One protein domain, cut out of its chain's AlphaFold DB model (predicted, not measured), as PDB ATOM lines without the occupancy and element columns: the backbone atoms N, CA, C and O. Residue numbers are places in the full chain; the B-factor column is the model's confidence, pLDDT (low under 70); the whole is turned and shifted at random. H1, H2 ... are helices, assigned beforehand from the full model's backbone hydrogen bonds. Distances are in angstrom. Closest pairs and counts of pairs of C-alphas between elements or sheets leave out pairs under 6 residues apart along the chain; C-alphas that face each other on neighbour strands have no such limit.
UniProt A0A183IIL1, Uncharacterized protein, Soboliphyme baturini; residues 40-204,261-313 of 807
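What this domain is: This is residues 40 to 204 and 261 to 313 of the 807 residues of an uncharacterized protein of Soboliphyme baturini (UniProt A0A183IIL1). The longest helix, H6, joins H4, H5 and H8 in a four-helix up-and-down bundle, each running against the one before, with H5 in the core. The H2-H3 hairpin packs on H5 through H3, H7 slants across one end of the bundle, and short H1 meets H5 at residues 154 to 158 of H5 alone. The printed part has 218 residues with eight named helices, H1 to H8 in chain order, and no named strand; it is all helix, compact with a radius of gyration of the C-alphas of 17.8 A, and spans 51 by 39 by 33 A.

How they stand to each other: H6, residues 178 to 204, touches H8, residues 288 to 309, at a steep tilt of 38 degrees, with closest C-alphas Cys 191 and Val 301 at 5.7 A. The hub H5, residues 138 to 162, touches H8 at a shallow tilt of 19 degrees, closest at C-alphas 143 and 297, 4.1 A. H4, residues 119 to 131, forms a hairpin with H5, closest at C-alphas 122 and 149, 6.3 A. H3, residues 82 to 97, touches H5, closest at C-alphas 92 and 148, 5.2 A, and forms a hairpin with H2, residues 59 to 78, closest at C-alphas 76 and 84, 5.5 A. H7, residues 266 to 284, touches H8, closest at C-alphas 282 and 291, 5.8 A. H1, residues 46 to 51, only just touches H5, with 3 pairs of C-alphas within 8 A, closest at C-alphas 46 and 154, 6.2 A. Every O i to N i+4 pair is within hydrogen-bond range in H2 to H6; H1 has 1 of 2, H7 14 of 15, H8 16 of 18.

Where its parts are: H6 runs 39.0 A from C-alpha 178 at (10.734, -23.558, 19.249); H5 runs 36.4 A from C-alpha 138 at (-18.057, -31.034, 11.327).

The domain as a whole: Residues 205 to 260 are not printed; C-alphas 204 and 261 are 17.3 A apart. The links H3 to H4 and H5 to H6 are long. In 53 residues, among them 40 to 60, pLDDT is under 70.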
ATOM      1  N   HIS A  40       3.337 -52.166  18.366       50.25
ATOM      2  CA  HIS A  40       2.942 -51.387  19.544       50.25
ATOM      3  C   HIS A  40       2.584 -49.903  19.298       50.25
ATOM      4  O   HIS A  40       2.613 -49.137  20.261       50.25
ATOM      5  N   CYS A  41       2.330 -49.436  18.069       52.44
ATOM      6  CA  CYS A  41       2.183 -47.990  17.798       52.44
ATOM      7  C   CYS A  41       1.017 -47.652  16.858       52.44
ATOM      8  O   CYS A  41       1.007 -48.064  15.704       52.44
ATOM      9  N   LEU A  42       0.139 -46.741  17.292       54.25
ATOM     10  CA  LEU A  42      -0.760 -45.988  16.397       54.25
ATOM     11  C   LEU A  42      -0.060 -44.818  15.681       54.25
ATOM     12  O   LEU A  42      -0.658 -44.163  14.827       54.25
ATOM     13  N   ALA A  43       1.203 -44.546  16.014       53.34
ATOM     14  CA  ALA A  43       1.978 -43.401  15.541       53.34
ATOM     15  C   ALA A  43       2.510 -43.539  14.093       53.34
ATOM     16  O   ALA A  43       3.631 -43.140  13.777       53.34
ATOM     17  N   TYR A  44       1.715 -44.091  13.173       51.25
ATOM     18  CA  TYR A  44       1.965 -43.925  11.735       51.25
ATOM     19  C   TYR A  44       1.968 -42.429  11.407       51.25
ATOM     20  O   TYR A  44       0.995 -41.807  11.808       51.25
ATOM     21  N   PRO A  45       2.929 -41.823  10.678       53.38
ATOM     22  CA  PRO A  45       3.965 -42.441   9.847       53.38
ATOM     23  C   PRO A  45       5.390 -42.499  10.448       53.38
ATOM     24  O   PRO A  45       6.329 -42.782   9.702       53.38
ATOM     25  N   PHE A  46       5.606 -42.271  11.753       54.00
ATOM     26  CA  PHE A  46       6.941 -42.461  12.368       54.00
ATOM     27  C   PHE A  46       7.467 -43.892  12.201       54.00
ATOM     28  O   PHE A  46       8.671 -44.117  12.095       54.00
ATOM     29  N   TYR A  47       6.546 -44.851  12.159       54.56
ATOM     30  CA  TYR A  47       6.843 -46.259  11.958       54.56
ATOM     31  C   TYR A  47       7.316 -46.584  10.525       54.56
ATOM     32  O   TYR A  47       8.304 -47.299  10.347       54.56
ATOM     33  N   ASP A  48       6.678 -46.012   9.497       49.22
ATOM     34  CA  ASP A  48       7.020 -46.287   8.091       49.22
ATOM     35  C   ASP A  48       8.433 -45.790   7.724       49.22
ATOM     36  O   ASP A  48       9.132 -46.386   6.900       49.22
ATOM     37  N   SER A  49       8.927 -44.743   8.399       47.50
ATOM     38  CA  SER A  49      10.300 -44.263   8.190       47.50
ATOM     39  C   SER A  49      11.370 -45.192   8.767       47.50
ATOM     40  O   SER A  49      12.463 -45.272   8.213       47.50
ATOM     41  N   GLN A  50      11.068 -45.939   9.835       44.84
ATOM     42  CA  GLN A  50      11.972 -46.969  10.369       44.84
ATOM     43  C   GLN A  50      11.992 -48.219   9.486       44.84
ATOM     44  O   GLN A  50      13.035 -48.828   9.268       44.84
ATOM     45  N   MET A  51      10.833 -48.557   8.937       40.38
ATOM     46  CA  MET A  51      10.608 -49.707   8.068       40.38
ATOM     47  C   MET A  51      11.257 -49.604   6.688       40.38
ATOM     48  O   MET A  51      11.451 -50.607   6.004       40.38
ATOM     49  N   SER A  52      11.598 -48.391   6.270       40.22
ATOM     50  CA  SER A  52      12.129 -48.101   4.942       40.22
ATOM     51  C   SER A  52      13.567 -47.575   4.970       40.22
ATOM     52  O   SER A  52      14.045 -47.086   3.941       40.22
ATOM     53  N   ILE A  53      14.284 -47.711   6.100       37.62
ATOM     54  CA  ILE A  53      15.707 -47.350   6.229       37.62
ATOM     55  C   ILE A  53      16.503 -48.119   5.172       37.62
ATOM     56  O   ILE A  53      16.827 -49.296   5.313       37.62
ATOM     57  N   GLY A  54      16.804 -47.431   4.073       36.91
ATOM     58  CA  GLY A  54      17.540 -47.982   2.948       36.91
ATOM     59  C   GLY A  54      16.789 -48.005   1.622       36.91
ATOM     60  O   GLY A  54      17.448 -48.272   0.630       36.91
ATOM     61  N   GLN A  55      15.496 -47.692   1.508       42.66
ATOM     62  CA  GLN A  55      14.861 -47.507   0.192       42.66
ATOM     63  C   GLN A  55      15.060 -46.065  -0.291       42.66
ATOM     64  O   GLN A  55      14.363 -45.148   0.133       42.66
ATOM     65  N   ALA A  56      16.022 -45.851  -1.192       47.22
ATOM     66  CA  ALA A  56      16.243 -44.538  -1.795       47.22
ATOM     67  C   ALA A  56      15.022 -44.136  -2.639       47.22
ATOM     68  O   ALA A  56      14.793 -44.735  -3.699       47.22
ATOM     69  N   VAL A  57      14.275 -43.144  -2.143       54.69
ATOM     70  CA  VAL A  57      13.101 -42.533  -2.779       54.69
ATOM     71  C   VAL A  57      13.470 -42.018  -4.171       54.69
ATOM     72  O   VAL A  57      14.554 -41.472  -4.380       54.69
ATOM     73  N   ASP A  58      12.592 -42.250  -5.144       63.72
ATOM     74  CA  ASP A  58      12.774 -41.756  -6.505       63.72
ATOM     75  C   ASP A  58      12.482 -40.248  -6.553       63.72
ATOM     76  O   ASP A  58      11.356 -39.811  -6.308       63.72
ATOM     77  N   VAL A  59      13.502 -39.457  -6.897       64.56
ATOM     78  CA  VAL A  59      13.446 -37.988  -6.997       64.56
ATOM     79  C   VAL A  59      12.318 -37.531  -7.933       64.56
ATOM     80  O   VAL A  59      11.682 -36.501  -7.699       64.56
ATOM     81  N   THR A  60      12.006 -38.305  -8.977       66.19
ATOM     82  CA  THR A  60      10.918 -37.968  -9.908       66.19
ATOM     83  C   THR A  60       9.545 -38.082  -9.241       66.19
ATOM     84  O   THR A  60       8.710 -37.190  -9.377       66.19
ATOM     85  N   THR A  61       9.322 -39.122  -8.435       71.69
ATOM     86  CA  THR A  61       8.074 -39.291  -7.676       71.69
ATOM     87  C   THR A  61       7.896 -38.200  -6.624       71.69
ATOM     88  O   THR A  61       6.795 -37.677  -6.459       71.69
ATOM     89  N   GLU A  62       8.989 -37.788  -5.979       73.75
ATOM     90  CA  GLU A  62       8.983 -36.745  -4.957       73.75
ATOM     91  C   GLU A  62       8.657 -35.364  -5.552       73.75
ATOM     92  O   GLU A  62       7.798 -34.635  -5.054       73.75
ATOM     93  N   THR A  63       9.256 -35.033  -6.699       76.00
ATOM     94  CA  THR A  63       8.915 -33.800  -7.424       76.00
ATOM     95  C   THR A  63       7.475 -33.811  -7.934       76.00
ATOM     96  O   THR A  63       6.773 -32.817  -7.796       76.00
ATOM     97  N   ASN A  64       6.979 -34.921  -8.481       80.88
ATOM     98  CA  ASN A  64       5.593 -35.005  -8.947       80.88
ATOM     99  C   ASN A  64       4.587 -34.835  -7.791       80.88
ATOM    100  O   ASN A  64       3.597 -34.111  -7.932       80.88
ATOM    101  N   ALA A  65       4.860 -35.445  -6.634       82.44
ATOM    102  CA  ALA A  65       4.035 -35.298  -5.440       82.44
ATOM    103  C   ALA A  65       4.057 -33.860  -4.890       82.44
ATOM    104  O   ALA A  65       3.002 -33.342  -4.524       82.44
ATOM    105  N   SER A  66       5.208 -33.173  -4.904       84.00
ATOM    106  CA  SER A  66       5.301 -31.779  -4.440       84.00
ATOM    107  C   SER A  66       4.426 -30.816  -5.251       84.00
ATOM    108  O   SER A  66       3.755 -29.954  -4.678       84.00
ATOM    109  N   HIS A  67       4.351 -30.999  -6.574       82.56
ATOM    110  CA  HIS A  67       3.477 -30.200  -7.437       82.56
ATOM    111  C   HIS A  67       1.993 -30.441  -7.128       82.56
ATOM    112  O   HIS A  67       1.215 -29.489  -7.085       82.56
ATOM    113  N   LEU A  68       1.595 -31.695  -6.882       86.25
ATOM    114  CA  LEU A  68       0.213 -32.025  -6.513       86.25
ATOM    115  C   LEU A  68      -0.177 -31.400  -5.170       86.25
ATOM    116  O   LEU A  68      -1.244 -30.792  -5.066       86.25
ATOM    117  N   VAL A  69       0.699 -31.496  -4.168       86.19
ATOM    118  CA  VAL A  69       0.483 -30.886  -2.849       86.19
ATOM    119  C   VAL A  69       0.364 -29.363  -2.971       86.19
ATOM    120  O   VAL A  69      -0.555 -28.784  -2.396       86.19
ATOM    121  N   ALA A  70       1.215 -28.708  -3.771       85.00
ATOM    122  CA  ALA A  70       1.146 -27.261  -4.000       85.00
ATOM    123  C   ALA A  70      -0.212 -26.816  -4.567       85.00
ATOM    124  O   ALA A  70      -0.827 -25.885  -4.047       85.00
ATOM    125  N   ILE A  71      -0.700 -27.513  -5.600       86.25
ATOM    126  CA  ILE A  71      -1.981 -27.207  -6.254       86.25
ATOM    127  C   ILE A  71      -3.148 -27.401  -5.282       86.25
ATOM    128  O   ILE A  71      -4.068 -26.586  -5.246       86.25
ATOM    129  N   LEU A  72      -3.121 -28.468  -4.478       86.62
ATOM    130  CA  LEU A  72      -4.173 -28.735  -3.494       86.62
ATOM    131  C   LEU A  72      -4.187 -27.699  -2.366       86.62
ATOM    132  O   LEU A  72      -5.265 -27.305  -1.926       86.62
ATOM    133  N   ILE A  73      -3.022 -27.218  -1.929       85.56
ATOM    134  CA  ILE A  73      -2.927 -26.131  -0.947       85.56
ATOM    135  C   ILE A  73      -3.472 -24.822  -1.541       85.56
ATOM    136  O   ILE A  73      -4.255 -24.136  -0.888       85.56
ATOM    137  N   GLU A  74      -3.142 -24.483  -2.789       85.56
ATOM    138  CA  GLU A  74      -3.694 -23.297  -3.467       85.56
ATOM    139  C   GLU A  74      -5.225 -23.389  -3.638       85.56
ATOM    140  O   GLU A  74      -5.963 -22.424  -3.397       85.56
ATOM    141  N   ALA A  75      -5.724 -24.580  -3.977       84.62
ATOM    142  CA  ALA A  75      -7.151 -24.865  -4.047       84.62
ATOM    143  C   ALA A  75      -7.831 -24.771  -2.669       84.62
ATOM    144  O   ALA A  75      -8.966 -24.298  -2.584       84.62
ATOM    145  N   LEU A  76      -7.148 -25.146  -1.582       84.62
ATOM    146  CA  LEU A  76      -7.661 -25.022  -0.213       84.62
ATOM    147  C   LEU A  76      -7.925 -23.556   0.169       84.62
ATOM    148  O   LEU A  76      -8.945 -23.270   0.794       84.62
ATOM    149  N   PHE A  77      -7.057 -22.627  -0.244       81.50
ATOM    150  CA  PHE A  77      -7.256 -21.189  -0.016       81.50
ATOM    151  C   PHE A  77      -8.396 -20.595  -0.850       81.50
ATOM    152  O   PHE A  77      -9.071 -19.665  -0.409       81.50
ATOM    153  N   SER A  78      -8.618 -21.125  -2.053       80.81
ATOM    154  CA  SER A  78      -9.602 -20.589  -3.004       80.81
ATOM    155  C   SER A  78     -11.006 -21.188  -2.843       80.81
ATOM    156  O   SER A  78     -11.983 -20.633  -3.351       80.81
ATOM    157  N   SER A  79     -11.126 -22.331  -2.163       78.50
ATOM    158  CA  SER A  79     -12.357 -23.121  -2.076       78.50
ATOM    159  C   SER A  79     -13.247 -22.750  -0.884       78.50
ATOM    160  O   SER A  79     -12.793 -22.267   0.153       78.50
ATOM    161  N   LYS A  80     -14.559 -22.992  -1.026       75.75
ATOM    162  CA  LYS A  80     -15.575 -22.775   0.023       75.75
ATOM    163  C   LYS A  80     -16.422 -24.032   0.242       75.75
ATOM    164  O   LYS A  80     -16.641 -24.810  -0.687       75.75
ATOM    165  N   GLY A  81     -16.917 -24.221   1.467       75.12
ATOM    166  CA  GLY A  81     -17.816 -25.325   1.826       75.12
ATOM    167  C   GLY A  81     -17.223 -26.714   1.547       75.12
ATOM    168  O   GLY A  81     -16.087 -26.999   1.921       75.12
ATOM    169  N   TYR A  82     -17.981 -27.576   0.860       79.31
ATOM    170  CA  TYR A  82     -17.584 -28.960   0.545       79.31
ATOM    171  C   TYR A  82     -16.296 -29.081  -0.273       79.31
ATOM    172  O   TYR A  82     -15.573 -30.059  -0.123       79.31
ATOM    173  N   GLN A  83     -15.972 -28.093  -1.112       82.12
ATOM    174  CA  GLN A  83     -14.728 -28.119  -1.886       82.12
ATOM    175  C   GLN A  83     -13.496 -28.038  -0.974       82.12
ATOM    176  O   GLN A  83     -12.492 -28.691  -1.247       82.12
ATOM    177  N   LYS A  84     -13.600 -27.297   0.140       82.88
ATOM    178  CA  LYS A  84     -12.535 -27.183   1.141       82.88
ATOM    179  C   LYS A  84     -12.315 -28.517   1.856       82.88
ATOM    180  O   LYS A  84     -11.179 -28.966   1.971       82.88
ATOM    181  N   ILE A  85     -13.403 -29.185   2.255       83.12
ATOM    182  CA  ILE A  85     -13.362 -30.528   2.859       83.12
ATOM    183  C   ILE A  85     -12.788 -31.543   1.862       83.12
ATOM    184  O   ILE A  85     -11.894 -32.298   2.218       83.12
ATOM    185  N   GLY A  86     -13.207 -31.503   0.593       86.56
ATOM    186  CA  GLY A  86     -12.669 -32.373  -0.455       86.56
ATOM    187  C   GLY A  86     -11.159 -32.206  -0.672       86.56
ATOM    188  O   GLY A  86     -10.455 -33.203  -0.819       86.56
ATOM    189  N   CYS A  87     -10.643 -30.970  -0.625       87.31
ATOM    190  CA  CYS A  87      -9.198 -30.715  -0.684       87.31
ATOM    191  C   CYS A  87      -8.468 -31.298   0.535       87.31
ATOM    192  O   CYS A  87      -7.416 -31.913   0.376       87.31
ATOM    193  N   LEU A  88      -9.033 -31.154   1.740       87.00
ATOM    194  CA  LEU A  88      -8.471 -31.751   2.956       87.00
ATOM    195  C   LEU A  88      -8.479 -33.282   2.899       87.00
ATOM    196  O   LEU A  88      -7.477 -33.897   3.253       87.00
ATOM    197  N   CYS A  89      -9.557 -33.902   2.407       88.25
ATOM    198  CA  CYS A  89      -9.626 -35.352   2.222       88.25
ATOM    199  C   CYS A  89      -8.554 -35.827   1.238       88.25
ATOM    200  O   CYS A  89      -7.833 -36.774   1.534       88.25
ATOM    201  N   ALA A  90      -8.388 -35.134   0.108       89.12
ATOM    202  CA  ALA A  90      -7.342 -35.458  -0.858       89.12
ATOM    203  C   ALA A  90      -5.937 -35.349  -0.241       89.12
ATOM    204  O   ALA A  90      -5.102 -36.224  -0.452       89.12
ATOM    205  N   LEU A  91      -5.680 -34.312   0.564       88.56
ATOM    206  CA  LEU A  91      -4.414 -34.161   1.285       88.56
ATOM    207  C   LEU A  91      -4.210 -35.266   2.335       88.56
ATOM    208  O   LEU A  91      -3.108 -35.803   2.427       88.56
ATOM    209  N   LYS A  92      -5.248 -35.652   3.088       88.56
ATOM    210  CA  LYS A  92      -5.198 -36.781   4.033       88.56
ATOM    211  C   LYS A  92      -4.817 -38.075   3.314       88.56
ATOM    212  O   LYS A  92      -3.857 -38.717   3.732       88.56
ATOM    213  N   GLU A  93      -5.496 -38.428   2.227       86.50
ATOM    214  CA  GLU A  93      -5.183 -39.638   1.448       86.50
ATOM    215  C   GLU A  93      -3.755 -39.594   0.882       86.50
ATOM    216  O   GLU A  93      -3.008 -40.572   0.967       86.50
ATOM    217  N   LEU A  94      -3.304 -38.428   0.403       87.00
ATOM    218  CA  LEU A  94      -1.913 -38.248  -0.017       87.00
ATOM    219  C   LEU A  94      -0.926 -38.468   1.132       87.00
ATOM    220  O   LEU A  94       0.104 -39.089   0.900       87.00
ATOM    221  N   THR A  95      -1.211 -38.022   2.360       84.69
ATOM    222  CA  THR A  95      -0.325 -38.313   3.506       84.69
ATOM    223  C   THR A  95      -0.311 -39.785   3.909       84.69
ATOM    224  O   THR A  95       0.643 -40.222   4.549       84.69
ATOM    225  N   GLN A  96      -1.343 -40.558   3.563       80.62
ATOM    226  CA  GLN A  96      -1.373 -41.995   3.828       80.62
ATOM    227  C   GLN A  96      -0.551 -42.771   2.796       80.62
ATOM    228  O   GLN A  96       0.192 -43.660   3.187       80.62
ATOM    229  N   HIS A  97      -0.618 -42.405   1.514       78.69
ATOM    230  CA  HIS A  97       0.133 -43.088   0.450       78.69
ATOM    231  C   HIS A  97       1.558 -42.553   0.233       78.69
ATOM    232  O   HIS A  97       2.459 -43.314  -0.114       78.69
ATOM    233  N   PHE A  98       1.772 -41.254   0.445       78.56
ATOM    234  CA  PHE A  98       3.067 -40.575   0.356       78.56
ATOM    235  C   PHE A  98       3.401 -39.939   1.713       78.56
ATOM    236  O   PHE A  98       3.272 -38.719   1.874       78.56
ATOM    237  N   PRO A  99       3.805 -40.745   2.713       79.19
ATOM    238  CA  PRO A  99       3.978 -40.270   4.078       79.19
ATOM    239  C   PRO A  99       5.020 -39.142   4.182       79.19
ATOM    240  O   PRO A  99       6.109 -39.263   3.608       79.19
ATOM    241  N   PRO A 100       4.735 -38.064   4.942       79.19
ATOM    242  CA  PRO A 100       5.650 -36.928   5.100       79.19
ATOM    243  C   PRO A 100       7.014 -37.267   5.720       79.19
ATOM    244  O   PRO A 100       7.976 -36.536   5.505       79.19
ATOM    245  N   THR A 101       7.117 -38.372   6.461       72.75
ATOM    246  CA  THR A 101       8.377 -38.876   7.032       72.75
ATOM    247  C   THR A 101       9.313 -39.456   5.964       72.75
ATOM    248  O   THR A 101      10.530 -39.286   6.038       72.75
ATOM    249  N   ARG A 102       8.755 -40.071   4.911       70.56
ATOM    250  CA  ARG A 102       9.503 -40.647   3.781       70.56
ATOM    251  C   ARG A 102       9.735 -39.640   2.654       70.56
ATOM    252  O   ARG A 102      10.844 -39.534   2.141       70.56
ATOM    253  N   PHE A 103       8.700 -38.894   2.272       72.94
ATOM    254  CA  PHE A 103       8.724 -37.933   1.163       72.94
ATOM    255  C   PHE A 103       8.852 -36.494   1.681       72.94
ATOM    256  O   PHE A 103       7.985 -35.648   1.447       72.94
ATOM    257  N   LYS A 104       9.926 -36.215   2.431       75.69
ATOM    258  CA  LYS A 104      10.113 -34.942   3.150       75.69
ATOM    259  C   LYS A 104      10.044 -33.724   2.212       75.69
ATOM    260  O   LYS A 104       9.388 -32.734   2.548       75.69
ATOM    261  N   SER A 105      10.644 -33.780   1.014       72.56
ATOM    262  CA  SER A 105      10.625 -32.626   0.101       72.56
ATOM    263  C   SER A 105       9.293 -32.452  -0.641       72.56
ATOM    264  O   SER A 105       8.935 -31.311  -0.943       72.56
ATOM    265  N   SER A 106       8.498 -33.521  -0.817       78.31
ATOM    266  CA  SER A 106       7.126 -33.436  -1.354       78.31
ATOM    267  C   SER A 106       6.213 -32.555  -0.509       78.31
ATOM    268  O   SER A 106       5.363 -31.843  -1.036       78.31
ATOM    269  N   TRP A 107       6.409 -32.578   0.808       81.69
ATOM    270  CA  TRP A 107       5.590 -31.851   1.778       81.69
ATOM    271  C   TRP A 107       6.232 -30.537   2.244       81.69
ATOM    272  O   TRP A 107       5.844 -29.981   3.269       81.69
ATOM    273  N   PHE A 108       7.223 -30.027   1.502       76.69
ATOM    274  CA  PHE A 108       7.991 -28.822   1.845       76.69
ATOM    275  C   PHE A 108       8.687 -28.891   3.215       76.69
ATOM    276  O   PHE A 108       9.010 -27.859   3.814       76.69
ATOM    277  N   ILE A 109       8.959 -30.096   3.715       68.31
ATOM    278  CA  ILE A 109       9.674 -30.315   4.967       68.31
ATOM    279  C   ILE A 109      11.170 -30.259   4.640       68.31
ATOM    280  O   ILE A 109      11.847 -31.261   4.441       68.31
ATOM    281  N   VAL A 110      11.671 -29.035   4.478       69.25
ATOM    282  CA  VAL A 110      13.083 -28.739   4.215       69.25
ATOM    283  C   VAL A 110      13.529 -27.686   5.220       69.25
ATOM    284  O   VAL A 110      12.889 -26.636   5.338       69.25
ATOM    285  N   SER A 111      14.626 -27.957   5.933       60.81
ATOM    286  CA  SER A 111      15.244 -26.978   6.829       60.81
ATOM    287  C   SER A 111      15.874 -25.870   5.987       60.81
ATOM    288  O   SER A 111      16.875 -26.061   5.298       60.81
ATOM    289  N   SER A 112      15.227 -24.709   5.974       54.56
ATOM    290  CA  SER A 112      15.831 -23.464   5.512       54.56
ATOM    291  C   SER A 112      16.430 -22.785   6.738       54.56
ATOM    292  O   SER A 112      15.869 -22.910   7.822       54.56
ATOM    293  N   GLY A 113      17.485 -21.976   6.600       54.31
ATOM    294  CA  GLY A 113      18.095 -21.227   7.721       54.31
ATOM    295  C   GLY A 113      17.174 -20.239   8.477       54.31
ATOM    296  O   GLY A 113      17.667 -19.412   9.230       54.31
ATOM    297  N   LYS A 114      15.851 -20.287   8.251       49.44
ATOM    298  CA  LYS A 114      14.774 -19.542   8.922       49.44
ATOM    299  C   LYS A 114      13.703 -20.459   9.566       49.44
ATOM    300  O   LYS A 114      12.653 -19.951   9.940       49.44
ATOM    301  N   GLY A 115      13.929 -21.775   9.651       61.53
ATOM    302  CA  GLY A 115      12.974 -22.768  10.175       61.53
ATOM    303  C   GLY A 115      12.388 -23.701   9.103       61.53
ATOM    304  O   GLY A 115      12.714 -23.602   7.912       61.53
ATOM    305  N   ILE A 116      11.521 -24.627   9.523       72.94
ATOM    306  CA  ILE A 116      10.881 -25.626   8.646       72.94
ATOM    307  C   ILE A 116       9.737 -24.970   7.850       72.94
ATOM    308  O   ILE A 116       8.790 -24.447   8.431       72.94
ATOM    309  N   LYS A 117       9.761 -25.017   6.508       71.31
ATOM    310  CA  LYS A 117       8.736 -24.345   5.671       71.31
ATOM    311  C   LYS A 117       7.317 -24.902   5.862       71.31
ATOM    312  O   LYS A 117       6.353 -24.139   5.811       71.31
ATOM    313  N   ALA A 118       7.186 -26.199   6.138       78.94
ATOM    314  CA  ALA A 118       5.905 -26.855   6.404       78.94
ATOM    315  C   ALA A 118       5.186 -26.357   7.681       78.94
ATOM    316  O   ALA A 118       3.977 -26.553   7.810       78.94
ATOM    317  N   LEU A 119       5.871 -25.640   8.589       79.75
ATOM    318  CA  LEU A 119       5.243 -25.029   9.774       79.75
ATOM    319  C   LEU A 119       4.145 -24.023   9.417       79.75
ATOM    320  O   LEU A 119       3.191 -23.875  10.176       79.75
ATOM    321  N   GLY A 120       4.255 -23.339   8.272       80.38
ATOM    322  CA  GLY A 120       3.210 -22.421   7.811       80.38
ATOM    323  C   GLY A 120       1.895 -23.142   7.511       80.38
ATOM    324  O   GLY A 120       0.829 -22.654   7.875       80.38
ATOM    325  N   LEU A 121       1.973 -24.334   6.911       83.38
ATOM    326  CA  LEU A 121       0.804 -25.169   6.642       83.38
ATOM    327  C   LEU A 121       0.211 -25.732   7.940       83.38
ATOM    328  O   LEU A 121      -1.001 -25.685   8.113       83.38
ATOM    329  N   LEU A 122       1.048 -26.212   8.867       85.44
ATOM    330  CA  LEU A 122       0.589 -26.715  10.170       85.44
ATOM    331  C   LEU A 122      -0.185 -25.652  10.959       85.44
ATOM    332  O   LEU A 122      -1.281 -25.927  11.437       85.44
ATOM    333  N   LYS A 123       0.343 -24.425  11.042       84.94
ATOM    334  CA  LYS A 123      -0.336 -23.322  11.736       84.94
ATOM    335  C   LYS A 123      -1.653 -22.940  11.082       84.94
ATOM    336  O   LYS A 123      -2.639 -22.781  11.785       84.94
ATOM    337  N   LEU A 124      -1.695 -22.868   9.752       85.56
ATOM    338  CA  LEU A 124      -2.937 -22.602   9.027       85.56
ATOM    339  C   LEU A 124      -4.017 -23.646   9.352       85.56
ATOM    340  O   LEU A 124      -5.183 -23.302   9.528       85.56
ATOM    341  N   LEU A 125      -3.642 -24.925   9.420       85.94
ATOM    342  CA  LEU A 125      -4.571 -26.004   9.753       85.94
ATOM    343  C   LEU A 125      -5.065 -25.910  11.208       85.94
ATOM    344  O   LEU A 125      -6.238 -26.186  11.457       85.94
ATOM    345  N   ILE A 126      -4.219 -25.470  12.145       85.56
ATOM    346  CA  ILE A 126      -4.620 -25.187  13.534       85.56
ATOM    347  C   ILE A 126      -5.556 -23.973  13.590       85.56
ATOM    348  O   ILE A 126      -6.637 -24.073  14.157       85.56
ATOM    349  N   GLU A 127      -5.235 -22.868  12.915       85.00
ATOM    350  CA  GLU A 127      -6.117 -21.691  12.828       85.00
ATOM    351  C   GLU A 127      -7.494 -22.053  12.238       85.00
ATOM    352  O   GLU A 127      -8.536 -21.566  12.684       85.00
ATOM    353  N   MET A 128      -7.530 -22.964  11.257       82.38
ATOM    354  CA  MET A 128      -8.781 -23.483  10.699       82.38
ATOM    355  C   MET A 128      -9.623 -24.250  11.725       82.38
ATOM    356  O   MET A 128     -10.848 -24.184  11.644       82.38
ATOM    357  N   MET A 129      -8.996 -24.945  12.672       82.06
ATOM    358  CA  MET A 129      -9.673 -25.644  13.766       82.06
ATOM    359  C   MET A 129     -10.323 -24.665  14.760       82.06
ATOM    360  O   MET A 129     -11.406 -24.927  15.278       82.06
ATOM    361  N   GLU A 130      -9.671 -23.530  15.020       79.19
ATOM    362  CA  GLU A 130     -10.137 -22.528  15.985       79.19
ATOM    363  C   GLU A 130     -11.295 -21.679  15.436       79.19
ATOM    364  O   GLU A 130     -12.255 -21.377  16.154       79.19
ATOM    365  N   VAL A 131     -11.208 -21.302  14.152       74.69
ATOM    366  CA  VAL A 131     -12.075 -20.289  13.527       74.69
ATOM    367  C   VAL A 131     -13.216 -20.892  12.699       74.69
ATOM    368  O   VAL A 131     -14.284 -20.287  12.609       74.69
ATOM    369  N   CYS A 132     -13.027 -22.057  12.069       67.38
ATOM    370  CA  CYS A 132     -14.015 -22.633  11.152       67.38
ATOM    371  C   CYS A 132     -14.692 -23.873  11.761       67.38
ATOM    372  O   CYS A 132     -14.095 -24.946  11.747       67.38
ATOM    373  N   PRO A 133     -15.965 -23.799  12.190       60.84
ATOM    374  CA  PRO A 133     -16.662 -24.936  12.801       60.84
ATOM    375  C   PRO A 133     -17.010 -26.094  11.842       60.84
ATOM    376  O   PRO A 133     -17.694 -27.022  12.253       60.84
ATOM    377  N   GLY A 134     -16.565 -26.066  10.578       62.53
ATOM    378  CA  GLY A 134     -16.950 -27.061   9.572       62.53
ATOM    379  C   GLY A 134     -18.440 -26.966   9.223       62.53
ATOM    380  O   GLY A 134     -19.214 -27.840   9.580       62.53
ATOM    381  N   GLU A 135     -18.841 -25.909   8.505       61.81
ATOM    382  CA  GLU A 135     -20.251 -25.510   8.280       61.81
ATOM    383  C   GLU A 135     -21.191 -26.598   7.713       61.81
ATOM    384  O   GLU A 135     -22.404 -26.470   7.851       61.81
ATOM    385  N   ASN A 136     -20.659 -27.643   7.067       68.38
ATOM    386  CA  ASN A 136     -21.456 -28.670   6.384       68.38
ATOM    387  C   ASN A 136     -21.381 -30.057   7.039       68.38
ATOM    388  O   ASN A 136     -22.406 -30.710   7.201       68.38
ATOM    389  N   ASP A 137     -20.175 -30.514   7.386       81.31
ATOM    390  CA  ASP A 137     -19.941 -31.792   8.064       81.31
ATOM    391  C   ASP A 137     -18.784 -31.620   9.061       81.31
ATOM    392  O   ASP A 137     -17.612 -31.732   8.678       81.31
ATOM    393  N   PRO A 138     -19.086 -31.278  10.327       82.62
ATOM    394  CA  PRO A 138     -18.057 -31.034  11.327       82.62
ATOM    395  C   PRO A 138     -17.285 -32.314  11.661       82.62
ATOM    396  O   PRO A 138     -16.074 -32.256  11.849       82.62
ATOM    397  N   PHE A 139     -17.936 -33.480  11.688       85.38
ATOM    398  CA  PHE A 139     -17.282 -34.731  12.078       85.38
ATOM    399  C   PHE A 139     -16.221 -35.145  11.061       85.38
ATOM    400  O   PHE A 139     -15.060 -35.330  11.434       85.38
ATOM    401  N   LEU A 140     -16.580 -35.180   9.774       86.00
ATOM    402  CA  LEU A 140     -15.617 -35.472   8.713       86.00
ATOM    403  C   LEU A 140     -14.498 -34.423   8.671       86.00
ATOM    404  O   LEU A 140     -13.333 -34.763   8.472       86.00
ATOM    405  N   PHE A 141     -14.831 -33.146   8.893       87.38
ATOM    406  CA  PHE A 141     -13.842 -32.072   8.935       87.38
ATOM    407  C   PHE A 141     -12.786 -32.300  10.025       87.38
ATOM    408  O   PHE A 141     -11.595 -32.309   9.712       87.38
ATOM    409  N   TYR A 142     -13.194 -32.529  11.279       87.25
ATOM    410  CA  TYR A 142     -12.254 -32.756  12.380       87.25
ATOM    411  C   TYR A 142     -11.479 -34.071  12.214       87.25
ATOM    412  O   TYR A 142     -10.271 -34.086  12.442       87.25
ATOM    413  N   GLU A 143     -12.120 -35.153  11.760       89.75
ATOM    414  CA  GLU A 143     -11.432 -36.427  11.506       89.75
ATOM    415  C   GLU A 143     -10.284 -36.266  10.497       89.75
ATOM    416  O   GLU A 143      -9.151 -36.702  10.731       89.75
ATOM    417  N   VAL A 144     -10.565 -35.633   9.359       88.75
ATOM    418  CA  VAL A 144      -9.584 -35.424   8.291       88.75
ATOM    419  C   VAL A 144      -8.484 -34.470   8.755       88.75
ATOM    420  O   VAL A 144      -7.304 -34.726   8.504       88.75
ATOM    421  N   LEU A 145      -8.854 -33.401   9.466       89.62
ATOM    422  CA  LEU A 145      -7.925 -32.385   9.950       89.62
ATOM    423  C   LEU A 145      -6.917 -32.955  10.957       89.62
ATOM    424  O   LEU A 145      -5.720 -32.733  10.785       89.62
ATOM    425  N   PHE A 146      -7.362 -33.724  11.958       90.12
ATOM    426  CA  PHE A 146      -6.462 -34.322  12.954       90.12
ATOM    427  C   PHE A 146      -5.507 -35.345  12.341       90.12
ATOM    428  O   PHE A 146      -4.321 -35.342  12.667       90.12
ATOM    429  N   ASN A 147      -5.984 -36.171  11.407       89.56
ATOM    430  CA  ASN A 147      -5.117 -37.101  10.682       89.56
ATOM    431  C   ASN A 147      -4.038 -36.361   9.870       89.56
ATOM    432  O   ASN A 147      -2.875 -36.765   9.875       89.56
ATOM    433  N   LEU A 148      -4.409 -35.273   9.187       89.25
ATOM    434  CA  LEU A 148      -3.480 -34.471   8.389       89.25
ATOM    435  C   LEU A 148      -2.455 -33.735   9.268       89.25
ATOM    436  O   LEU A 148      -1.256 -33.813   8.996       89.25
ATOM    437  N   LEU A 149      -2.918 -33.054  10.323       89.88
ATOM    438  CA  LEU A 149      -2.075 -32.354  11.300       89.88
ATOM    439  C   LEU A 149      -1.041 -33.297  11.902       89.88
ATOM    440  O   LEU A 149       0.153 -33.005  11.905       89.88
ATOM    441  N   GLY A 150      -1.514 -34.450  12.353       86.19
ATOM    442  CA  GLY A 150      -0.694 -35.468  12.959       86.19
ATOM    443  C   GLY A 150       0.375 -36.046  12.020       86.19
ATOM    444  O   GLY A 150       1.561 -36.076  12.358       86.19
ATOM    445  N   ASN A 151       0.002 -36.412  10.788       87.75
ATOM    446  CA  ASN A 151       0.947 -36.938   9.794       87.75
ATOM    447  C   ASN A 151       2.016 -35.903   9.387       87.75
ATOM    448  O   ASN A 151       3.191 -36.251   9.244       87.75
ATOM    449  N   LEU A 152       1.625 -34.636   9.205       85.56
ATOM    450  CA  LEU A 152       2.552 -33.541   8.890       85.56
ATOM    451  C   LEU A 152       3.484 -33.230  10.064       85.56
ATOM    452  O   LEU A 152       4.681 -33.017   9.858       85.56
ATOM    453  N   PHE A 153       2.953 -33.242  11.291       86.69
ATOM    454  CA  PHE A 153       3.743 -33.067  12.505       86.69
ATOM    455  C   PHE A 153       4.853 -34.119  12.597       86.69
ATOM    456  O   PHE A 153       5.998 -33.760  12.861       86.69
ATOM    457  N   CYS A 154       4.552 -35.385  12.284       82.88
ATOM    458  CA  CYS A 154       5.543 -36.465  12.303       82.88
ATOM    459  C   CYS A 154       6.752 -36.178  11.400       82.88
ATOM    460  O   CYS A 154       7.897 -36.318  11.829       82.88
ATOM    461  N   GLY A 155       6.509 -35.732  10.161       77.12
ATOM    462  CA  GLY A 155       7.586 -35.404   9.222       77.12
ATOM    463  C   GLY A 155       8.439 -34.214   9.681       77.12
ATOM    464  O   GLY A 155       9.666 -34.248   9.570       77.12
ATOM    465  N   CYS A 156       7.811 -33.180  10.250       79.56
ATOM    466  CA  CYS A 156       8.517 -32.030  10.823       79.56
ATOM    467  C   CYS A 156       9.352 -32.415  12.052       79.56
ATOM    468  O   CYS A 156      10.490 -31.968  12.195       79.56
ATOM    469  N   ALA A 157       8.798 -33.251  12.929       76.88
ATOM    470  CA  ALA A 157       9.467 -33.716  14.133       76.88
ATOM    471  C   ALA A 157      10.685 -34.592  13.817       76.88
ATOM    472  O   ALA A 157      11.728 -34.417  14.438       76.88
ATOM    473  N   GLU A 158      10.600 -35.478  12.821       74.00
ATOM    474  CA  GLU A 158      11.732 -36.320  12.423       74.00
ATOM    475  C   GLU A 158      12.937 -35.497  11.941       74.00
ATOM    476  O   GLU A 158      14.063 -35.772  12.348       74.00
ATOM    477  N   LEU A 159      12.719 -34.441  11.148       72.75
ATOM    478  CA  LEU A 159      13.804 -33.528  10.762       72.75
ATOM    479  C   LEU A 159      14.397 -32.758  11.943       72.75
ATOM    480  O   LEU A 159      15.595 -32.490  11.950       72.75
ATOM    481  N   SER A 160      13.561 -32.379  12.907       69.56
ATOM    482  CA  SER A 160      13.978 -31.649  14.105       69.56
ATOM    483  C   SER A 160      14.874 -32.512  15.002       69.56
ATOM    484  O   SER A 160      15.872 -32.027  15.510       69.56
ATOM    485  N   VAL A 161      14.573 -33.809  15.134       66.44
ATOM    486  CA  VAL A 161      15.350 -34.764  15.950       66.44
ATOM    487  C   VAL A 161      16.699 -35.136  15.306       66.44
ATOM    488  O   VAL A 161      17.639 -35.519  16.003       66.44
ATOM    489  N   GLU A 162      16.816 -35.047  13.976       58.78
ATOM    490  CA  GLU A 162      18.057 -35.327  13.231       58.78
ATOM    491  C   GLU A 162      19.112 -34.213  13.370       58.78
ATOM    492  O   GLU A 162      20.312 -34.467  13.226       58.78
ATOM    493  N   GLN A 163      18.681 -32.982  13.642       53.50
ATOM    494  CA  GLN A 163      19.550 -31.826  13.856       53.50
ATOM    495  C   GLN A 163      19.935 -31.810  15.348       53.50
ATOM    496  O   GLN A 163      19.126 -32.169  16.196       53.50
ATOM    497  N   LYS A 164      21.213 -31.561  15.679       51.19
ATOM    498  CA  LYS A 164      21.725 -31.573  17.065       51.19
ATOM    499  C   LYS A 164      22.373 -30.237  17.411       51.19
ATOM    500  O   LYS A 164      23.450 -29.913  16.909       51.19
ATOM    501  N   THR A 165      21.788 -29.524  18.361       41.62
ATOM    502  CA  THR A 165      22.267 -28.311  19.007       41.62
ATOM    503  C   THR A 165      21.945 -28.392  20.501       41.62
ATOM    504  O   THR A 165      20.861 -28.771  20.931       41.62
ATOM    505  N   ALA A 166      22.947 -28.097  21.329       38.69
ATOM    506  CA  ALA A 166      22.973 -28.406  22.761       38.69
ATOM    507  C   ALA A 166      22.152 -27.434  23.641       38.69
ATOM    508  O   ALA A 166      22.639 -26.979  24.676       38.69
ATOM    509  N   ILE A 167      20.927 -27.083  23.242       47.19
ATOM    510  CA  ILE A 167      20.062 -26.179  24.010       47.19
ATOM    511  C   ILE A 167      19.025 -27.010  24.768       47.19
ATOM    512  O   ILE A 167      18.119 -27.589  24.177       47.19
ATOM    513  N   ARG A 168      19.148 -27.058  26.101       47.41
ATOM    514  CA  ARG A 168      18.117 -27.639  26.975       47.41
ATOM    515  C   ARG A 168      16.879 -26.741  26.969       47.41
ATOM    516  O   ARG A 168      16.996 -25.547  27.236       47.41
ATOM    517  N   ARG A 169      15.711 -27.328  26.703       57.34
ATOM    518  CA  ARG A 169      14.396 -26.667  26.740       57.34
ATOM    519  C   ARG A 169      13.517 -27.264  27.830       57.34
ATOM    520  O   ARG A 169      13.702 -28.421  28.192       57.34
ATOM    521  N   GLU A 170      12.577 -26.461  28.327       56.44
ATOM    522  CA  GLU A 170      11.652 -26.847  29.404       56.44
ATOM    523  C   GLU A 170      10.453 -27.683  28.923       56.44
ATOM    524  O   GLU A 170       9.909 -28.441  29.714       56.44
ATOM    525  N   ARG A 171      10.035 -27.560  27.653       60.28
ATOM    526  CA  ARG A 171       8.911 -28.312  27.059       60.28
ATOM    527  C   ARG A 171       9.326 -28.932  25.736       60.28
ATOM    528  O   ARG A 171       9.998 -28.258  24.953       60.28
ATOM    529  N   PHE A 172       8.928 -30.182  25.493       72.81
ATOM    530  CA  PHE A 172       9.346 -30.977  24.330       72.81
ATOM    531  C   PHE A 172      10.856 -30.856  24.028       72.81
ATOM    532  O   PHE A 172      11.252 -30.341  22.977       72.81
ATOM    533  N   PRO A 173      11.733 -31.338  24.928       63.56
ATOM    534  CA  PRO A 173      13.180 -31.132  24.831       63.56
ATOM    535  C   PRO A 173      13.832 -31.803  23.612       63.56
ATOM    536  O   PRO A 173      14.969 -31.479  23.283       63.56
ATOM    537  N   LEU A 174      13.133 -32.731  22.949       68.94
ATOM    538  CA  LEU A 174      13.601 -33.390  21.727       68.94
ATOM    539  C   LEU A 174      13.434 -32.532  20.462       68.94
ATOM    540  O   LEU A 174      14.031 -32.855  19.439       68.94
ATOM    541  N   LEU A 175      12.613 -31.477  20.499       71.19
ATOM    542  CA  LEU A 175      12.369 -30.618  19.343       71.19
ATOM    543  C   LEU A 175      13.305 -29.407  19.361       71.19
ATOM    544  O   LEU A 175      13.272 -28.600  20.291       71.19
ATOM    545  N   GLU A 176      14.083 -29.234  18.292       68.19
ATOM    546  CA  GLU A 176      15.002 -28.106  18.102       68.19
ATOM    547  C   GLU A 176      14.344 -26.823  17.595       68.19
ATOM    548  O   GLU A 176      14.850 -25.733  17.845       68.19
ATOM    549  N   ASP A 177      13.187 -26.884  16.941       75.38
ATOM    550  CA  ASP A 177      12.449 -25.687  16.522       75.38
ATOM    551  C   ASP A 177      11.440 -25.278  17.609       75.38
ATOM    552  O   ASP A 177      10.553 -26.050  17.970       75.38
ATOM    553  N   GLU A 178      11.599 -24.076  18.175       78.19
ATOM    554  CA  GLU A 178      10.734 -23.558  19.249       78.19
ATOM    555  C   GLU A 178       9.288 -23.393  18.772       78.19
ATOM    556  O   GLU A 178       8.340 -23.685  19.502       78.19
ATOM    557  N   MET A 179       9.098 -23.007  17.508       79.94
ATOM    558  CA  MET A 179       7.763 -22.872  16.934       79.94
ATOM    559  C   MET A 179       7.092 -24.237  16.788       79.94
ATOM    560  O   MET A 179       5.881 -24.336  16.964       79.94
ATOM    561  N   LEU A 180       7.865 -25.285  16.492       83.44
ATOM    562  CA  LEU A 180       7.354 -26.652  16.411       83.44
ATOM    563  C   LEU A 180       7.017 -27.218  17.795       83.44
ATOM    564  O   LEU A 180       6.011 -27.908  17.926       83.44
ATOM    565  N   ALA A 181       7.811 -26.902  18.821       83.38
ATOM    566  CA  ALA A 181       7.515 -27.281  20.204       83.38
ATOM    567  C   ALA A 181       6.218 -26.626  20.715       83.38
ATOM    568  O   ALA A 181       5.397 -27.296  21.342       83.38
ATOM    569  N   ASN A 182       5.985 -25.352  20.382       84.00
ATOM    570  CA  ASN A 182       4.730 -24.667  20.703       84.00
ATOM    571  C   ASN A 182       3.534 -25.304  19.983       84.00
ATOM    572  O   ASN A 182       2.529 -25.605  20.620       84.00
ATOM    573  N   VAL A 183       3.679 -25.607  18.686       85.88
ATOM    574  CA  VAL A 183       2.659 -26.331  17.908       85.88
ATOM    575  C   VAL A 183       2.368 -27.714  18.508       85.88
ATOM    576  O   VAL A 183       1.209 -28.107  18.596       85.88
ATOM    577  N   ALA A 184       3.390 -28.449  18.962       86.50
ATOM    578  CA  ALA A 184       3.212 -29.747  19.618       86.50
ATOM    579  C   ALA A 184       2.393 -29.626  20.912       86.50
ATOM    580  O   ALA A 184       1.486 -30.422  21.151       86.50
ATOM    581  N   PHE A 185       2.693 -28.612  21.729       85.06
ATOM    582  CA  PHE A 185       1.981 -28.346  22.975       85.06
ATOM    583  C   PHE A 185       0.522 -27.939  22.733       85.06
ATOM    584  O   PHE A 185      -0.377 -28.463  23.390       85.06
ATOM    585  N   GLU A 186       0.274 -27.051  21.768       86.00
ATOM    586  CA  GLU A 186      -1.077 -26.656  21.356       86.00
ATOM    587  C   GLU A 186      -1.883 -27.872  20.884       86.00
ATOM    588  O   GLU A 186      -2.973 -28.130  21.396       86.00
ATOM    589  N   LEU A 187      -1.327 -28.681  19.975       88.06
ATOM    590  CA  LEU A 187      -1.989 -29.887  19.473       88.06
ATOM    591  C   LEU A 187      -2.272 -30.910  20.581       88.06
ATOM    592  O   LEU A 187      -3.370 -31.472  20.613       88.06
ATOM    593  N   LEU A 188      -1.325 -31.132  21.502       89.44
ATOM    594  CA  LEU A 188      -1.519 -32.006  22.663       89.44
ATOM    595  C   LEU A 188      -2.701 -31.518  23.507       89.44
ATOM    596  O   LEU A 188      -3.594 -32.299  23.843       89.44
ATOM    597  N   HIS A 189      -2.735 -30.218  23.802       87.06
ATOM    598  CA  HIS A 189      -3.798 -29.612  24.587       87.06
ATOM    599  C   HIS A 189      -5.164 -29.759  23.906       87.06
ATOM    600  O   HIS A 189      -6.111 -30.224  24.541       87.06
ATOM    601  N   TYR A 190      -5.262 -29.445  22.612       87.19
ATOM    602  CA  TYR A 190      -6.503 -29.572  21.843       87.19
ATOM    603  C   TYR A 190      -7.022 -31.009  21.799       87.19
ATOM    604  O   TYR A 190      -8.214 -31.253  22.002       87.19
ATOM    605  N   CYS A 191      -6.136 -31.982  21.598       89.94
ATOM    606  CA  CYS A 191      -6.535 -33.381  21.571       89.94
ATOM    607  C   CYS A 191      -7.047 -33.868  22.939       89.94
ATOM    608  O   CYS A 191      -8.078 -34.540  23.008       89.94
ATOM    609  N   ILE A 192      -6.376 -33.498  24.038       88.50
ATOM    610  CA  ILE A 192      -6.820 -33.840  25.402       88.50
ATOM    611  C   ILE A 192      -8.154 -33.161  25.732       88.50
ATOM    612  O   ILE A 192      -9.034 -33.786  26.325       88.50
ATOM    613  N   GLN A 193      -8.354 -31.909  25.309       86.50
ATOM    614  CA  GLN A 193      -9.632 -31.216  25.474       86.50
ATOM    615  C   GLN A 193     -10.779 -31.950  24.767       86.50
ATOM    616  O   GLN A 193     -11.845 -32.116  25.360       86.50
ATOM    617  N   ILE A 194     -10.573 -32.430  23.535       87.56
ATOM    618  CA  ILE A 194     -11.595 -33.204  22.818       87.56
ATOM    619  C   ILE A 194     -11.855 -34.541  23.521       87.56
ATOM    620  O   ILE A 194     -13.017 -34.898  23.712       87.56
ATOM    621  N   LEU A 195     -10.827 -35.253  23.999       88.69
ATOM    622  CA  LEU A 195     -11.037 -36.457  24.818       88.69
ATOM    623  C   LEU A 195     -11.898 -36.164  26.057       88.69
ATOM    624  O   LEU A 195     -12.830 -36.915  26.355       88.69
ATOM    625  N   ASN A 196     -11.650 -35.038  26.729       88.31
ATOM    626  CA  ASN A 196     -12.457 -34.592  27.860       88.31
ATOM    627  C   ASN A 196     -13.914 -34.286  27.455       88.31
ATOM    628  O   ASN A 196     -14.844 -34.611  28.199       88.31
ATOM    629  N   MET A 197     -14.144 -33.706  26.267       86.81
ATOM    630  CA  MET A 197     -15.497 -33.502  25.726       86.81
ATOM    631  C   MET A 197     -16.240 -34.832  25.584       86.81
ATOM    632  O   MET A 197     -17.345 -34.961  26.117       86.81
ATOM    633  N   TYR A 198     -15.630 -35.821  24.920       88.19
ATOM    634  CA  TYR A 198     -16.222 -37.151  24.748       88.19
ATOM    635  C   TYR A 198     -16.527 -37.794  26.101       88.19
ATOM    636  O   TYR A 198     -17.664 -38.200  26.351       88.19
ATOM    637  N   TRP A 199     -15.554 -37.810  27.015       88.25
ATOM    638  CA  TRP A 199     -15.743 -38.374  28.348       88.25
ATOM    639  C   TRP A 199     -16.886 -37.695  29.116       88.25
ATOM    640  O   TRP A 199     -17.758 -38.369  29.669       88.25
ATOM    641  N   THR A 200     -16.946 -36.361  29.091       84.88
ATOM    642  CA  THR A 200     -17.985 -35.584  29.780       84.88
ATOM    643  C   THR A 200     -19.381 -35.854  29.214       84.88
ATOM    644  O   THR A 200     -20.336 -36.024  29.979       84.88
ATOM    645  N   ILE A 201     -19.528 -35.886  27.885       85.56
ATOM    646  CA  ILE A 201     -20.812 -36.157  27.216       85.56
ATOM    647  C   ILE A 201     -21.309 -37.554  27.593       85.56
ATOM    648  O   ILE A 201     -22.471 -37.726  27.976       85.56
ATOM    649  N   MET A 202     -20.408 -38.535  27.584       83.50
ATOM    650  CA  MET A 202     -20.723 -39.902  27.981       83.50
ATOM    651  C   MET A 202     -21.106 -39.997  29.462       83.50
ATOM    652  O   MET A 202     -22.056 -40.702  29.809       83.50
ATOM    653  N   GLN A 203     -20.426 -39.258  30.346       80.19
ATOM    654  CA  GLN A 203     -20.701 -39.279  31.783       80.19
ATOM    655  C   GLN A 203     -22.063 -38.657  32.134       80.19
ATOM    656  O   GLN A 203     -22.806 -39.226  32.938       80.19
ATOM    657  N   LYS A 204     -22.427 -37.526  31.511       67.25
ATOM    658  CA  LYS A 204     -23.690 -36.805  31.775       67.25
ATOM    659  C   LYS A 204     -24.944 -37.647  31.505       67.25
ATOM    660  O   LYS A 204     -25.964 -37.439  32.154       67.25
ATOM    661  N   GLU A 261     -13.519 -24.660  29.771       48.00
ATOM    662  CA  GLU A 261     -13.209 -23.283  29.408       48.00
ATOM    663  C   GLU A 261     -13.314 -23.130  27.885       48.00
ATOM    664  O   GLU A 261     -12.526 -22.428  27.286       48.00
ATOM    665  N   PHE A 262     -14.288 -23.763  27.211       53.06
ATOM    666  CA  PHE A 262     -14.465 -23.630  25.747       53.06
ATOM    667  C   PHE A 262     -14.897 -22.224  25.307       53.06
ATOM    668  O   PHE A 262     -14.943 -21.930  24.118       53.06
ATOM    669  N   SER A 263     -15.211 -21.335  26.254       50.50
ATOM    670  CA  SER A 263     -15.743 -19.994  25.997       50.50
ATOM    671  C   SER A 263     -14.831 -19.089  25.161       50.50
ATOM    672  O   SER A 263     -15.310 -18.073  24.670       50.50
ATOM    673  N   HIS A 264     -13.553 -19.437  24.985       62.22
ATOM    674  CA  HIS A 264     -12.613 -18.666  24.167       62.22
ATOM    675  C   HIS A 264     -12.445 -19.184  22.725       62.22
ATOM    676  O   HIS A 264     -11.900 -18.454  21.904       62.22
ATOM    677  N   LEU A 265     -12.942 -20.386  22.388       71.44
ATOM    678  CA  LEU A 265     -12.765 -21.019  21.071       71.44
ATOM    679  C   LEU A 265     -14.123 -21.376  20.437       71.44
ATOM    680  O   LEU A 265     -14.740 -22.377  20.821       71.44
ATOM    681  N   PRO A 266     -14.604 -20.605  19.445       70.62
ATOM    682  CA  PRO A 266     -15.929 -20.806  18.863       70.62
ATOM    683  C   PRO A 266     -16.066 -22.146  18.119       70.62
ATOM    684  O   PRO A 266     -17.124 -22.772  18.204       70.62
ATOM    685  N   GLY A 267     -15.010 -22.629  17.449       72.81
ATOM    686  CA  GLY A 267     -15.020 -23.930  16.761       72.81
ATOM    687  C   GLY A 267     -15.226 -25.118  17.710       72.81
ATOM    688  O   GLY A 267     -16.056 -25.992  17.448       72.81
ATOM    689  N   MET A 268     -14.543 -25.106  18.857       74.75
ATOM    690  CA  MET A 268     -14.625 -26.157  19.880       74.75
ATOM    691  C   MET A 268     -15.960 -26.154  20.627       74.75
ATOM    692  O   MET A 268     -16.505 -27.215  20.934       74.75
ATOM    693  N   ALA A 269     -16.521 -24.969  20.887       77.19
ATOM    694  CA  ALA A 269     -17.853 -24.848  21.471       77.19
ATOM    695  C   ALA A 269     -18.929 -25.435  20.543       77.19
ATOM    696  O   ALA A 269     -19.771 -26.208  21.001       77.19
ATOM    697  N   HIS A 270     -18.854 -25.142  19.238       80.69
ATOM    698  CA  HIS A 270     -19.763 -25.723  18.250       80.69
ATOM    699  C   HIS A 270     -19.634 -27.249  18.182       80.69
ATOM    700  O   HIS A 270     -20.641 -27.950  18.257       80.69
ATOM    701  N   LEU A 271     -18.402 -27.771  18.130       81.62
ATOM    702  CA  LEU A 271     -18.147 -29.214  18.124       81.62
ATOM    703  C   LEU A 271     -18.769 -29.906  19.345       81.62
ATOM    704  O   LEU A 271     -19.411 -30.946  19.207       81.62
ATOM    705  N   TYR A 272     -18.625 -29.321  20.535       83.69
ATOM    706  CA  TYR A 272     -19.203 -29.865  21.761       83.69
ATOM    707  C   TYR A 272     -20.742 -29.928  21.717       83.69
ATOM    708  O   TYR A 272     -21.330 -30.905  22.187       83.69
ATOM    709  N   GLU A 273     -21.410 -28.923  21.142       82.94
ATOM    710  CA  GLU A 273     -22.867 -28.939  20.941       82.94
ATOM    711  C   GLU A 273     -23.292 -30.015  19.933       82.94
ATOM    712  O   GLU A 273     -24.209 -30.794  20.209       82.94
ATOM    713  N   THR A 274     -22.599 -30.122  18.794       85.00
ATOM    714  CA  THR A 274     -22.905 -31.144  17.781       85.00
ATOM    715  C   THR A 274     -22.660 -32.562  18.312       85.00
ATOM    716  O   THR A 274     -23.466 -33.463  18.063       85.00
ATOM    717  N   LEU A 275     -21.598 -32.770  19.100       85.88
ATOM    718  CA  LEU A 275     -21.268 -34.061  19.715       85.88
ATOM    719  C   LEU A 275     -22.347 -34.554  20.684       85.88
ATOM    720  O   LEU A 275     -22.598 -35.756  20.750       85.88
ATOM    721  N   GLN A 276     -23.019 -33.658  21.414       85.56
ATOM    722  CA  GLN A 276     -24.128 -34.052  22.294       85.56
ATOM    723  C   GLN A 276     -25.293 -34.657  21.507       85.56
ATOM    724  O   GLN A 276     -25.852 -35.677  21.917       85.56
ATOM    725  N   GLY A 277     -25.641 -34.052  20.367       82.62
ATOM    726  CA  GLY A 277     -26.658 -34.589  19.462       82.62
ATOM    727  C   GLY A 277     -26.233 -35.925  18.851       82.62
ATOM    728  O   GLY A 277     -27.012 -36.881  18.844       82.62
ATOM    729  N   ALA A 278     -24.975 -36.027  18.413       85.31
ATOM    730  CA  ALA A 278     -24.435 -37.253  17.830       85.31
ATOM    731  C   ALA A 278     -24.364 -38.418  18.828       85.31
ATOM    732  O   ALA A 278     -24.692 -39.537  18.453       85.31
ATOM    733  N   TRP A 279     -24.045 -38.172  20.104       85.94
ATOM    734  CA  TRP A 279     -24.071 -39.204  21.149       85.94
ATOM    735  C   TRP A 279     -25.472 -39.802  21.355       85.94
ATOM    736  O   TRP A 279     -25.623 -41.017  21.495       85.94
ATOM    737  N   SER A 280     -26.512 -38.960  21.344       83.81
ATOM    738  CA  SER A 280     -27.901 -39.432  21.426       83.81
ATOM    739  C   SER A 280     -28.255 -40.323  20.233       83.81
ATOM    740  O   SER A 280     -28.895 -41.360  20.400       83.81
ATOM    741  N   ASN A 281     -27.800 -39.953  19.035       85.12
ATOM    742  CA  ASN A 281     -28.023 -40.746  17.829       85.12
ATOM    743  C   ASN A 281     -27.237 -42.064  17.858       85.12
ATOM    744  O   ASN A 281     -27.826 -43.105  17.598       85.12
ATOM    745  N   TYR A 282     -25.964 -42.032  18.255       85.50
ATOM    746  CA  TYR A 282     -25.107 -43.209  18.422       85.50
ATOM    747  C   TYR A 282     -25.722 -44.242  19.373       85.50
ATOM    748  O   TYR A 282     -25.732 -45.432  19.092       85.50
ATOM    749  N   ARG A 283     -26.283 -43.800  20.503       83.88
ATOM    750  CA  ARG A 283     -26.882 -44.717  21.484       83.88
ATOM    751  C   ARG A 283     -28.172 -45.375  20.986       83.88
ATOM    752  O   ARG A 283     -28.506 -46.471  21.430       83.88
ATOM    753  N   ASN A 284     -28.922 -44.674  20.141       84.94
ATOM    754  CA  ASN A 284     -30.249 -45.095  19.700       84.94
ATOM    755  C   ASN A 284     -30.240 -45.751  18.311       84.94
ATOM    756  O   ASN A 284     -31.287 -46.233  17.882       84.94
ATOM    757  N   ASN A 285     -29.101 -45.756  17.614       81.06
ATOM    758  CA  ASN A 285     -28.968 -46.279  16.262       81.06
ATOM    759  C   ASN A 285     -27.836 -47.319  16.175       81.06
ATOM    760  O   ASN A 285     -26.798 -47.164  16.807       81.06
ATOM    761  N   LEU A 286     -28.061 -48.378  15.395       78.19
ATOM    762  CA  LEU A 286     -27.104 -49.456  15.126       78.19
ATOM    763  C   LEU A 286     -26.463 -49.342  13.731       78.19
ATOM    764  O   LEU A 286     -25.643 -50.183  13.382       78.19
ATOM    765  N   ASP A 287     -26.834 -48.331  12.937       84.69
ATOM    766  CA  ASP A 287     -26.261 -48.102  11.609       84.69
ATOM    767  C   ASP A 287     -24.753 -47.801  11.695       84.69
ATOM    768  O   ASP A 287     -24.339 -46.840  12.353       84.69
ATOM    769  N   GLU A 288     -23.940 -48.572  10.964       79.00
ATOM    770  CA  GLU A 288     -22.474 -48.431  10.925       79.00
ATOM    771  C   GLU A 288     -22.032 -47.015  10.524       79.00
ATOM    772  O   GLU A 288     -21.124 -46.455  11.130       79.00
ATOM    773  N   GLU A 289     -22.732 -46.363   9.589       81.06
ATOM    774  CA  GLU A 289     -22.409 -44.988   9.179       81.06
ATOM    775  C   GLU A 289     -22.584 -43.964  10.313       81.06
ATOM    776  O   GLU A 289     -21.859 -42.970  10.388       81.06
ATOM    777  N   VAL A 290     -23.562 -44.169  11.198       78.06
ATOM    778  CA  VAL A 290     -23.810 -43.276  12.342       78.06
ATOM    779  C   VAL A 290     -22.783 -43.533  13.442       78.06
ATOM    780  O   VAL A 290     -22.319 -42.586  14.084       78.06
ATOM    781  N   VAL A 291     -22.398 -44.798  13.616       81.19
ATOM    782  CA  VAL A 291     -21.310 -45.229  14.496       81.19
ATOM    783  C   VAL A 291     -19.987 -44.594  14.063       81.19
ATOM    784  O   VAL A 291     -19.349 -43.913  14.869       81.19
ATOM    785  N   ASP A 292     -19.626 -44.707  12.787       82.00
ATOM    786  CA  ASP A 292     -18.378 -44.160  12.254       82.00
ATOM    787  C   ASP A 292     -18.336 -42.630  12.290       82.00
ATOM    788  O   ASP A 292     -17.295 -42.063  12.606       82.00
ATOM    789  N   ARG A 293     -19.456 -41.926  12.078       85.06
ATOM    790  CA  ARG A 293     -19.481 -40.453  12.215       85.06
ATOM    791  C   ARG A 293     -19.164 -39.975  13.630       85.06
ATOM    792  O   ARG A 293     -18.552 -38.921  13.792       85.06
ATOM    793  N   PHE A 294     -19.589 -40.716  14.653       86.88
ATOM    794  CA  PHE A 294     -19.292 -40.372  16.046       86.88
ATOM    795  C   PHE A 294     -17.891 -40.837  16.468       86.88
ATOM    796  O   PHE A 294     -17.181 -40.109  17.157       86.88
ATOM    797  N   ILE A 295     -17.477 -42.038  16.052       89.00
ATOM    798  CA  ILE A 295     -16.201 -42.644  16.452       89.00
ATOM    799  C   ILE A 295     -15.018 -42.112  15.626       89.00
ATOM    800  O   ILE A 295     -13.911 -42.004  16.154       89.00
ATOM    801  N   GLY A 296     -15.224 -41.746  14.362       88.44
ATOM    802  CA  GLY A 296     -14.190 -41.305  13.418       88.44
ATOM    803  C   GLY A 296     -13.307 -40.172  13.954       88.44
ATOM    804  O   GLY A 296     -12.088 -40.354  14.049       88.44
ATOM    805  N   PRO A 297     -13.876 -39.039  14.413       89.50
ATOM    806  CA  PRO A 297     -13.088 -37.951  14.985       89.50
ATOM    807  C   PRO A 297     -12.336 -38.378  16.251       89.50
ATOM    808  O   PRO A 297     -11.184 -37.993  16.432       89.50
ATOM    809  N   LEU A 298     -12.946 -39.203  17.111       92.06
ATOM    810  CA  LEU A 298     -12.298 -39.733  18.315       92.06
ATOM    811  C   LEU A 298     -11.092 -40.623  17.966       92.06
ATOM    812  O   LEU A 298     -10.028 -40.488  18.572       92.06
ATOM    813  N   ARG A 299     -11.231 -41.485  16.951       91.75
ATOM    814  CA  ARG A 299     -10.146 -42.319  16.412       91.75
ATOM    815  C   ARG A 299      -9.006 -41.452  15.871       91.75
ATOM    816  O   ARG A 299      -7.846 -41.698  16.196       91.75
ATOM    817  N   ALA A 300      -9.323 -40.406  15.105       89.81
ATOM    818  CA  ALA A 300      -8.330 -39.474  14.567       89.81
ATOM    819  C   ALA A 300      -7.576 -38.706  15.667       89.81
ATOM    820  O   ALA A 300      -6.357 -38.555  15.585       89.81
ATOM    821  N   VAL A 301      -8.275 -38.270  16.721       92.44
ATOM    822  CA  VAL A 301      -7.670 -37.591  17.879       92.44
ATOM    823  C   VAL A 301      -6.722 -38.520  18.637       92.44
ATOM    824  O   VAL A 301      -5.597 -38.121  18.932       92.44
ATOM    825  N   LEU A 302      -7.123 -39.766  18.915       91.19
ATOM    826  CA  LEU A 302      -6.250 -40.744  19.579       91.19
ATOM    827  C   LEU A 302      -5.004 -41.060  18.744       91.19
ATOM    828  O   LEU A 302      -3.904 -41.138  19.288       91.19
ATOM    829  N   LYS A 303      -5.152 -41.175  17.421       89.75
ATOM    830  CA  LYS A 303      -4.018 -41.358  16.508       89.75
ATOM    831  C   LYS A 303      -3.063 -40.160  16.530       89.75
ATOM    832  O   LYS A 303      -1.858 -40.356  16.672       89.75
ATOM    833  N   CYS A 304      -3.597 -38.940  16.459       90.44
ATOM    834  CA  CYS A 304      -2.818 -37.702  16.556       90.44
ATOM    835  C   CYS A 304      -2.067 -37.607  17.895       90.44
ATOM    836  O   CYS A 304      -0.872 -37.315  17.927       90.44
ATOM    837  N   LEU A 305      -2.724 -37.955  19.004       90.75
ATOM    838  CA  LEU A 305      -2.082 -38.025  20.318       90.75
ATOM    839  C   LEU A 305      -0.927 -39.017  20.342       90.75
ATOM    840  O   LEU A 305       0.142 -38.682  20.843       90.75
ATOM    841  N   CYS A 306      -1.110 -40.214  19.780       88.38
ATOM    842  CA  CYS A 306      -0.041 -41.206  19.737       88.38
ATOM    843  C   CYS A 306       1.183 -40.695  18.964       88.38
ATOM    844  O   CYS A 306       2.312 -40.903  19.396       88.38
ATOM    845  N   GLN A 307       0.964 -39.984  17.858       87.50
ATOM    846  CA  GLN A 307       2.034 -39.360  17.078       87.50
ATOM    847  C   GLN A 307       2.763 -38.259  17.863       87.50
ATOM    848  O   GLN A 307       3.988 -38.212  17.852       87.50
ATOM    849  N   ILE A 308       2.042 -37.387  18.573       87.38
ATOM    850  CA  ILE A 308       2.662 -36.333  19.396       87.38
ATOM    851  C   ILE A 308       3.471 -36.949  20.543       87.38
ATOM    852  O   ILE A 308       4.588 -36.515  20.832       87.38
ATOM    853  N   LEU A 309       2.927 -37.998  21.168       86.19
ATOM    854  CA  LEU A 309       3.564 -38.693  22.279       86.19
ATOM    855  C   LEU A 309       4.880 -39.373  21.905       86.19
ATOM    856  O   LEU A 309       5.691 -39.554  22.803       86.19
ATOM    857  N   GLU A 310       5.145 -39.682  20.631       83.00
ATOM    858  CA  GLU A 310       6.456 -40.198  20.197       83.00
ATOM    859  C   GLU A 310       7.606 -39.205  20.426       83.00
ATOM    860  O   GLU A 310       8.767 -39.603  20.508       83.00
ATOM    861  N   VAL A 311       7.306 -37.910  20.545       79.44
ATOM    862  CA  VAL A 311       8.303 -36.846  20.757       79.44
ATOM    863  C   VAL A 311       8.205 -36.244  22.164       79.44
ATOM    864  O   VAL A 311       9.060 -35.460  22.573       79.44
ATOM    865  N   ALA A 312       7.173 -36.616  22.921       82.31
ATOM    866  CA  ALA A 312       6.959 -36.131  24.276       82.31
ATOM    867  C   ALA A 312       7.977 -36.723  25.259       82.31
ATOM    868  O   ALA A 312       8.396 -37.878  25.133       82.31
ATOM    869  N   SER A 313       8.346 -35.924  26.260       79.88
ATOM    870  CA  SER A 313       9.117 -36.377  27.417       79.88
ATOM    871  C   SER A 313       8.207 -36.702  28.609       79.88
ATOM    872  O   SER A 313       7.007 -36.422  28.582       79.88
TER     873      SER A 313